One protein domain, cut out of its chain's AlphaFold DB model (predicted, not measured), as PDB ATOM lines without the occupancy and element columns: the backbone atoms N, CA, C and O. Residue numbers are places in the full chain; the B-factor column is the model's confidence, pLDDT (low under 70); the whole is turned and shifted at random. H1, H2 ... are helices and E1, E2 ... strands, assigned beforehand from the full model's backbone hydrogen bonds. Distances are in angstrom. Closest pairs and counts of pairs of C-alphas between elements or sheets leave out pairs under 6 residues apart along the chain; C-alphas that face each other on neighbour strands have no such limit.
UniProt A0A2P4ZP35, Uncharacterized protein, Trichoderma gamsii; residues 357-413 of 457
ATOM      1  N   TYR A 357      35.082  26.628  11.558       69.50
ATOM      2  CA  TYR A 357      34.833  26.319  12.962       69.50
ATOM      3  C   TYR A 357      33.539  25.498  13.150       69.50
ATOM      4  O   TYR A 357      33.522  24.608  13.988       69.50
ATOM      5  N   ILE A 358      32.500  25.676  12.319       79.12
ATOM      6  CA  ILE A 358      31.242  24.907  12.391       79.12
ATOM      7  C   ILE A 358      31.411  23.368  12.261       79.12
ATOM      8  O   ILE A 358      31.027  22.686  13.213       79.12
ATOM      9  N   PRO A 359      31.948  22.767  11.173       76.50
ATOM     10  CA  PRO A 359      32.267  21.331  11.132       76.50
ATOM     11  C   PRO A 359      33.078  20.818  12.330       76.50
ATOM     12  O   PRO A 359      32.734  19.789  12.915       76.50
ATOM     13  N   ARG A 360      34.107  21.564  12.750       77.25
ATOM     14  CA  ARG A 360      34.979  21.185  13.873       77.25
ATOM     15  C   ARG A 360      34.239  21.223  15.212       77.25
ATOM     16  O   ARG A 360      34.358  20.288  16.001       77.25
ATOM     17  N   LEU A 361      33.393  22.233  15.427       82.38
ATOM     18  CA  LEU A 361      32.487  22.346  16.575       82.38
ATOM     19  C   LEU A 361      31.451  21.207  16.588       82.38
ATOM     20  O   LEU A 361      31.227  20.602  17.632       82.38
ATOM     21  N   LYS A 362      30.869  20.845  15.434       83.00
ATOM     22  CA  LYS A 362      29.937  19.702  15.302       83.00
ATOM     23  C   LYS A 362      30.592  18.345  15.584       83.00
ATOM     24  O   LYS A 362      29.892  17.407  15.962       83.00
ATOM     25  N   TRP A 363      31.901  18.219  15.369       79.12
ATOM     26  CA  TRP A 363      32.657  17.020  15.724       79.12
ATOM     27  C   TRP A 363      33.024  17.005  17.213       79.12
ATOM     28  O   TRP A 363      32.758  16.017  17.898       79.12
ATOM     29  N   ILE A 364      33.579  18.106  17.733       80.44
ATOM     30  CA  ILE A 364      34.052  18.182  19.121       80.44
ATOM     31  C   ILE A 364      32.893  18.185  20.136       80.44
ATOM     32  O   ILE A 364      33.065  17.703  21.250       80.44
ATOM     33  N   SER A 365      31.684  18.616  19.750       84.94
ATOM     34  CA  SER A 365      30.473  18.495  20.582       84.94
ATOM     35  C   SER A 365      30.055  17.047  20.861       84.94
ATOM     36  O   SER A 365      29.319  16.796  21.811       84.94
ATOM     37  N   ARG A 366      30.538  16.087  20.060       83.12
ATOM     38  CA  ARG A 366      30.330  14.639  20.240       83.12
ATOM     39  C   ARG A 366      31.472  13.963  21.005       83.12
ATOM     40  O   ARG A 366      31.479  12.741  21.136       83.12
ATOM     41  N   LYS A 367      32.472  14.730  21.442       78.19
ATOM     42  CA  LYS A 367      33.580  14.265  22.280       78.19
ATOM     43  C   LYS A 367      33.365  14.751  23.702       78.19
ATOM     44  O   LYS A 367      32.859  15.852  23.900       78.19
ATOM     45  N   PHE A 368      33.769  13.941  24.670       75.94
ATOM     46  CA  PHE A 368      33.786  14.322  26.075       75.94
ATOM     47  C   PHE A 368      35.220  14.618  26.509       75.94
ATOM     48  O   PHE A 368      36.162  13.981  26.036       75.94
ATOM     49  N   VAL A 369      35.369  15.610  27.378       78.06
ATOM     50  CA  VAL A 369      36.633  16.055  27.961       78.06
ATOM     51  C   VAL A 369      36.432  16.113  29.468       78.06
ATOM     52  O   VAL A 369      35.450  16.692  29.937       78.06
ATOM     53  N   LEU A 370      37.351  15.511  30.220       81.38
ATOM     54  CA  LEU A 370      37.414  15.664  31.668       81.38
ATOM     55  C   LEU A 370      38.221  16.928  31.981       81.38
ATOM     56  O   LEU A 370      39.422  16.976  31.723       81.38
ATOM     57  N   LEU A 371      37.563  17.950  32.520       75.44
ATOM     58  CA  LEU A 371      38.239  19.095  33.124       75.44
ATOM     59  C   LEU A 371      38.478  18.769  34.598       75.44
ATOM     60  O   LEU A 371      37.528  18.422  35.294       75.44
ATOM     61  N   TRP A 372      39.722  18.869  35.063       79.31
ATOM     62  CA  TRP A 372      40.096  18.620  36.455       79.31
ATOM     63  C   TRP A 372      40.597  19.911  37.105       79.31
ATOM     64  O   TRP A 372      41.546  20.524  36.621       79.31
ATOM     65  N   ASP A 373      39.947  20.320  38.191       75.25
ATOM     66  CA  ASP A 373      40.405  21.391  39.070       75.25
ATOM     67  C   ASP A 373      41.246  20.782  40.190       75.25
ATOM     68  O   ASP A 373      40.755  20.030  41.036       75.25
ATOM     69  N   GLU A 374      42.526  21.134  40.177       75.25
ATOM     70  CA  GLU A 374      43.525  20.626  41.104       75.25
ATOM     71  C   GLU A 374      43.455  21.293  42.489       75.25
ATOM     72  O   GLU A 374      43.862  20.682  43.478       75.25
ATOM     73  N   ALA A 375      42.874  22.496  42.597       73.19
ATOM     74  CA  ALA A 375      42.681  23.188  43.869       73.19
ATOM     75  C   ALA A 375      41.505  22.599  44.663       73.19
ATOM     76  O   ALA A 375      41.622  22.376  45.866       73.19
ATOM     77  N   ASN A 376      40.386  22.298  43.990       79.88
ATOM     78  CA  ASN A 376      39.203  21.691  44.620       79.88
ATOM     79  C   ASN A 376      39.117  20.160  44.452       79.88
ATOM     80  O   ASN A 376      38.124  19.564  44.878       79.88
ATOM     81  N   LYS A 377      40.124  19.531  43.826       79.88
ATOM     82  CA  LYS A 377      40.213  18.080  43.556       79.88
ATOM     83  C   LYS A 377      38.930  17.517  42.935       79.88
ATOM     84  O   LYS A 377      38.377  16.517  43.394       79.88
ATOM     85  N   ARG A 378      38.421  18.208  41.911       72.56
ATOM     86  CA  ARG A 378      37.112  17.934  41.306       72.56
ATOM     87  C   ARG A 378      37.213  17.833  39.791       72.56
ATOM     88  O   ARG A 378      37.804  18.688  39.141       72.56
ATOM     89  N   GLY A 379      36.582  16.800  39.240       64.81
ATOM     90  CA  GLY A 379      36.431  16.602  37.804       64.81
ATOM     91  C   GLY A 379      35.036  16.982  37.309       64.81
ATOM     92  O   GLY A 379      34.044  16.711  37.985       64.81
ATOM     93  N   TRP A 380      34.954  17.534  36.100       72.94
ATOM     94  CA  TRP A 380      33.716  17.675  35.332       72.94
ATOM     95  C   TRP A 380      33.899  17.036  33.962       72.94
ATOM     96  O   TRP A 380      34.775  17.437  33.193       72.94
ATOM     97  N   LEU A 381      33.049  16.063  33.640       76.62
ATOM     98  CA  LEU A 381      32.955  15.515  32.294       76.62
ATOM     99  C   LEU A 381      32.013  16.400  31.474       76.62
ATOM    100  O   LEU A 381      30.813  16.456  31.736       76.62
ATOM    101  N   VAL A 382      32.555  17.111  30.489       73.75
ATOM    102  CA  VAL A 382      31.798  18.039  29.635       73.75
ATOM    103  C   VAL A 382      31.966  17.675  28.167       73.75
ATOM    104  O   VAL A 382      32.971  17.085  27.773       73.75
ATOM    105  N   ASN A 383      30.999  18.043  27.323       82.44
ATOM    106  CA  ASN A 383      31.204  17.931  25.880       82.44
ATOM    107  C   ASN A 383      32.284  18.929  25.412       82.44
ATOM    108  O   ASN A 383      32.491  19.985  26.017       82.44
ATOM    109  N   GLY A 384      32.974  18.608  24.321       78.88
ATOM    110  CA  GLY A 384      34.136  19.369  23.869       78.88
ATOM    111  C   GLY A 384      33.817  20.790  23.396       78.88
ATOM    112  O   GLY A 384      34.680  21.660  23.478       78.88
ATOM    113  N   THR A 385      32.581  21.074  22.966       85.81
ATOM    114  CA  THR A 385      32.142  22.453  22.678       85.81
ATOM    115  C   THR A 385      32.008  23.294  23.944       85.81
ATOM    116  O   THR A 385      32.425  24.451  23.948       85.81
ATOM    117  N   THR A 386      31.498  22.714  25.032       80.75
ATOM    118  CA  THR A 386      31.455  23.355  26.350       80.75
ATOM    119  C   THR A 386      32.872  23.559  26.887       80.75
ATOM    120  O   THR A 386      33.202  24.670  27.293       80.75
ATOM    121  N   ALA A 387      33.749  22.550  26.801       83.38
ATOM    122  CA  ALA A 387      35.157  22.683  27.192       83.38
ATOM    123  C   ALA A 387      35.870  23.825  26.441       83.38
ATOM    124  O   ALA A 387      36.503  24.678  27.061       83.38
ATOM    125  N   LEU A 388      35.708  23.891  25.115       86.69
ATOM    126  CA  LEU A 388      36.280  24.957  24.289       86.69
ATOM    127  C   LEU A 388      35.723  26.342  24.661       86.69
ATOM    128  O   LEU A 388      36.486  27.301  24.745       86.69
ATOM    129  N   LEU A 389      34.419  26.453  24.939       84.12
ATOM    130  CA  LEU A 389      33.811  27.700  25.412       84.12
ATOM    131  C   LEU A 389      34.398  28.150  26.760       84.12
ATOM    132  O   LEU A 389      34.648  29.342  26.937       84.12
ATOM    133  N   HIS A 390      34.645  27.227  27.695       80.56
ATOM    134  CA  HIS A 390      35.301  27.549  28.964       80.56
ATOM    135  C   HIS A 390      36.745  28.025  28.761       80.56
ATOM    136  O   HIS A 390      37.114  29.043  29.344       80.56
ATOM    137  N   LEU A 391      37.527  27.378  27.888       84.12
ATOM    138  CA  LEU A 391      38.890  27.815  27.551       84.12
ATOM    139  C   LEU A 391      38.911  29.224  26.934       84.12
ATOM    140  O   LEU A 391      39.689  30.070  27.366       84.12
ATOM    141  N   VAL A 392      38.014  29.517  25.986       85.31
ATOM    142  CA  VAL A 392      37.901  30.857  25.378       85.31
ATOM    143  C   VAL A 392      37.486  31.906  26.417       85.31
ATOM    144  O   VAL A 392      38.064  32.989  26.463       85.31
ATOM    145  N   ARG A 393      36.523  31.592  27.298       80.75
ATOM    146  CA  ARG A 393      36.123  32.483  28.403       80.75
ATOM    147  C   ARG A 393      37.268  32.729  29.395       80.75
ATOM    148  O   ARG A 393      37.386  33.849  29.890       80.75
ATOM    149  N   ALA A 394      38.093  31.719  29.674       80.19
ATOM    150  CA  ALA A 394      39.261  31.839  30.542       80.19
ATOM    151  C   ALA A 394      40.347  32.728  29.917       80.19
ATOM    152  O   ALA A 394      40.809  33.649  30.587       80.19
ATOM    153  N   SER A 395      40.669  32.524  28.629       82.12
ATOM    154  CA  SER A 395      41.591  33.386  27.867       82.12
ATOM    155  C   SER A 395      41.134  34.843  27.905       82.12
ATOM    156  O   SER A 395      41.856  35.696  28.399       82.12
ATOM    157  N   LEU A 396      39.878  35.124  27.536       83.88
ATOM    158  CA  LEU A 396      39.342  36.490  27.548       83.88
ATOM    159  C   LEU A 396      39.371  37.133  28.949       83.88
ATOM    160  O   LEU A 396      39.608  38.331  29.079       83.88
ATOM    161  N   ASN A 397      39.134  36.363  30.017       80.94
ATOM    162  CA  ASN A 397      39.262  36.856  31.393       80.94
ATOM    163  C   ASN A 397      40.722  37.156  31.781       80.94
ATOM    164  O   ASN A 397      40.947  38.070  32.572       80.94
ATOM    165  N   HIS A 398      41.693  36.425  31.230       81.19
ATOM    166  CA  HIS A 398      43.120  36.704  31.393       81.19
ATOM    167  C   HIS A 398      43.528  37.965  30.614       81.19
ATOM    168  O   HIS A 398      43.969  38.932  31.229       81.19
ATOM    169  N   ASP A 399      43.232  38.023  29.312       82.88
ATOM    170  CA  ASP A 399      43.554  39.150  28.421       82.88
ATOM    171  C   ASP A 399      42.972  40.487  28.934       82.88
ATOM    172  O   ASP A 399      43.571  41.550  28.780       82.88
ATOM    173  N   SER A 400      41.808  40.449  29.602       81.69
ATOM    174  CA  SER A 400      41.177  41.627  30.229       81.69
ATOM    175  C   SER A 400      41.929  42.211  31.439       81.69
ATOM    176  O   SER A 400      41.623  43.324  31.883       81.69
ATOM    177  N   LYS A 401      42.869  41.449  32.009       82.88
ATOM    178  CA  LYS A 401      43.635  41.779  33.223       82.88
ATOM    179  C   LYS A 401      45.128  41.974  32.949       82.88
ATOM    180  O   LYS A 401      45.790  42.597  33.774       82.88
ATOM    181  N   ASP A 402      45.609  41.454  31.827       82.06
ATOM    182  CA  ASP A 402      47.004  41.458  31.385       82.06
ATOM    183  C   ASP A 402      47.370  42.711  30.549       82.06
ATOM    184  O   ASP A 402      46.554  43.623  30.374       82.06
ATOM    185  N   GLU A 403      48.591  42.769  30.010       78.88
ATOM    186  CA  GLU A 403      49.118  43.846  29.155       78.88
ATOM    187  C   GLU A 403      48.215  44.194  27.954       78.88
ATOM    188  O   GLU A 403      48.187  45.342  27.509       78.88
ATOM    189  N   PHE A 404      47.412  43.241  27.465       77.31
ATOM    190  CA  PHE A 404      46.450  43.436  26.370       77.31
ATOM    191  C   PHE A 404      45.173  44.200  26.756       77.31
ATOM    192  O   PHE A 404      44.405  44.596  25.873       77.31
ATOM    193  N   LYS A 405      44.953  44.488  28.044       80.25
ATOM    194  CA  LYS A 405      43.792  45.233  28.558       80.25
ATOM    195  C   LYS A 405      43.451  46.533  27.796       80.25
ATOM    196  O   LYS A 405      42.257  46.765  27.594       80.25
ATOM    197  N   PRO A 406      44.400  47.377  27.329       75.50
ATOM    198  CA  PRO A 406      44.078  48.582  26.554       75.50
ATOM    199  C   PRO A 406      43.406  48.293  25.202       75.50
ATOM    200  O   PRO A 406      42.662  49.130  24.699       75.50
ATOM    201  N   ALA A 407      43.643  47.111  24.624       77.44
ATOM    202  CA  ALA A 407      43.044  46.650  23.372       77.44
ATOM    203  C   ALA A 407      41.822  45.729  23.588       77.44
ATOM    204  O   ALA A 407      41.237  45.228  22.625       77.44
ATOM    205  N   PHE A 408      41.414  45.488  24.839       79.81
ATOM    206  CA  PHE A 408      40.362  44.529  25.168       79.81
ATOM    207  C   PHE A 408      38.955  45.100  24.917       79.81
ATOM    208  O   PHE A 408      38.332  45.723  25.777       79.81
ATOM    209  N   LEU A 409      38.421  44.856  23.717       78.12
ATOM    210  CA  LEU A 409      37.104  45.354  23.286       78.12
ATOM    211  C   LEU A 409      35.913  44.475  23.723       78.12
ATOM    212  O   LEU A 409      34.754  44.851  23.520       78.12
ATOM    213  N   PHE A 410      36.160  43.292  24.294       76.94
ATOM    214  CA  PHE A 410      35.109  42.308  24.551       76.94
ATOM    215  C   PHE A 410      34.228  42.671  25.763       76.94
ATOM    216  O   PHE A 410      34.665  42.705  26.912       76.94
ATOM    217  N   LYS A 411      32.927  42.878  25.521       74.88
ATOM    218  CA  LYS A 411      31.937  43.181  26.567       74.88
ATOM    219  C   LYS A 411      31.212  41.906  27.014       74.88
ATOM    220  O   LYS A 411      30.324  41.421  26.317       74.88
ATOM    221  N   ARG A 412      31.521  41.425  28.230       64.00
ATOM    222  CA  ARG A 412      30.984  40.183  28.850       64.00
ATOM    223  C   ARG A 412      29.463  39.999  28.709       64.00
ATOM    224  O   ARG A 412      29.004  38.880  28.506       64.00
ATOM    225  N   LYS A 413      28.697  41.100  28.746       63.03
ATOM    226  CA  LYS A 413      27.227  41.134  28.601       63.03
ATOM    227  C   LYS A 413      26.692  40.522  27.290       63.03
ATOM    228  O   LYS A 413      25.505  40.239  27.224       63.03
TER     229      LYS A 413
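Overview. This is residues 357 to 413 of the 457 residues of an uncharacterized protein of Trichoderma gamsii (UniProt A0A2P4ZP35). Three arms spread from one junction: the two-stranded hairpin E1 and E2, the long helix H2, and the short helix H1. H2 runs out between the other two arms, and from its far end a stretch with no named element, residues 400 to 413, hooks round and turns back. The printed part has 57 residues, with two named helices and two named strands in the order H1, E1, E2, H2; the sheet, E1 - E2, is antiparallel, and the class is mixed, helices and strands. The whole is loose, with a radius of gyration of the C-alphas of 14.1 A and spans of 37 by 34 by 19 A.

Along the chain. Begin with the sheet. Find C-alpha 368 at (33.786, 14.322, 26.075); from there E1, residues 368 to 373, runs 16.2 A to C-alpha 373 at (40.405, 21.391, 39.070). E2, residues 378 to 383, comes back over 16.5 A. H2, residues 384 to 399, follows with no residue between and runs 22.4 A to C-alpha 399 at (43.554, 39.150, 28.421). Look before the sheet for H1, residues 357 to 364, 10.2 A from first to last C-alpha.

Arrangement. E1 and E2 are antiparallel neighbours and form a hairpin, with 154 degrees between their directions. Their C-alphas 368 and 383 face each other at 4.4 A, and so do 373 and 378 at 5.3 A. Look across the pair for N 369 and O 382, 2.8 A apart, and N 380 and O 371, also 2.8 A apart, both within hydrogen-bond range. Next look from E1 to H2, where the closest C-alphas, those of Phe 368 and Gly 384, are 5.5 A apart. H1 and H2 only just touch, with 3 pairs of C-alphas within 8 A; the closest are those of Ile 364 and Gly 384, 4.9 A apart. H2 touches H1 with its residues 384 to 385 alone. The two helices run opposite ways at a steep tilt of 58 degrees. Between H1 and E2 the closest C-alphas are those of Ile 364 and Asn 383, at 7.3 A. In H1 and H2 every O i to N i+4 pair is within hydrogen-bond range.

Size, cuts and confidence. The two C-alphas farthest apart are those of Arg 366 and Pro 406, at 37.2 A. The printed part has no cut, and the links H1 to E1, E1 to E2 and E2 to H2 are tight. Residues 400 to 413 have C-alphas 14 to 22 A from the mean of all C-alphas. The mean pLDDT of the printed part is 78.7; look for values under 70 at residues 357, 379 and 412 to 413.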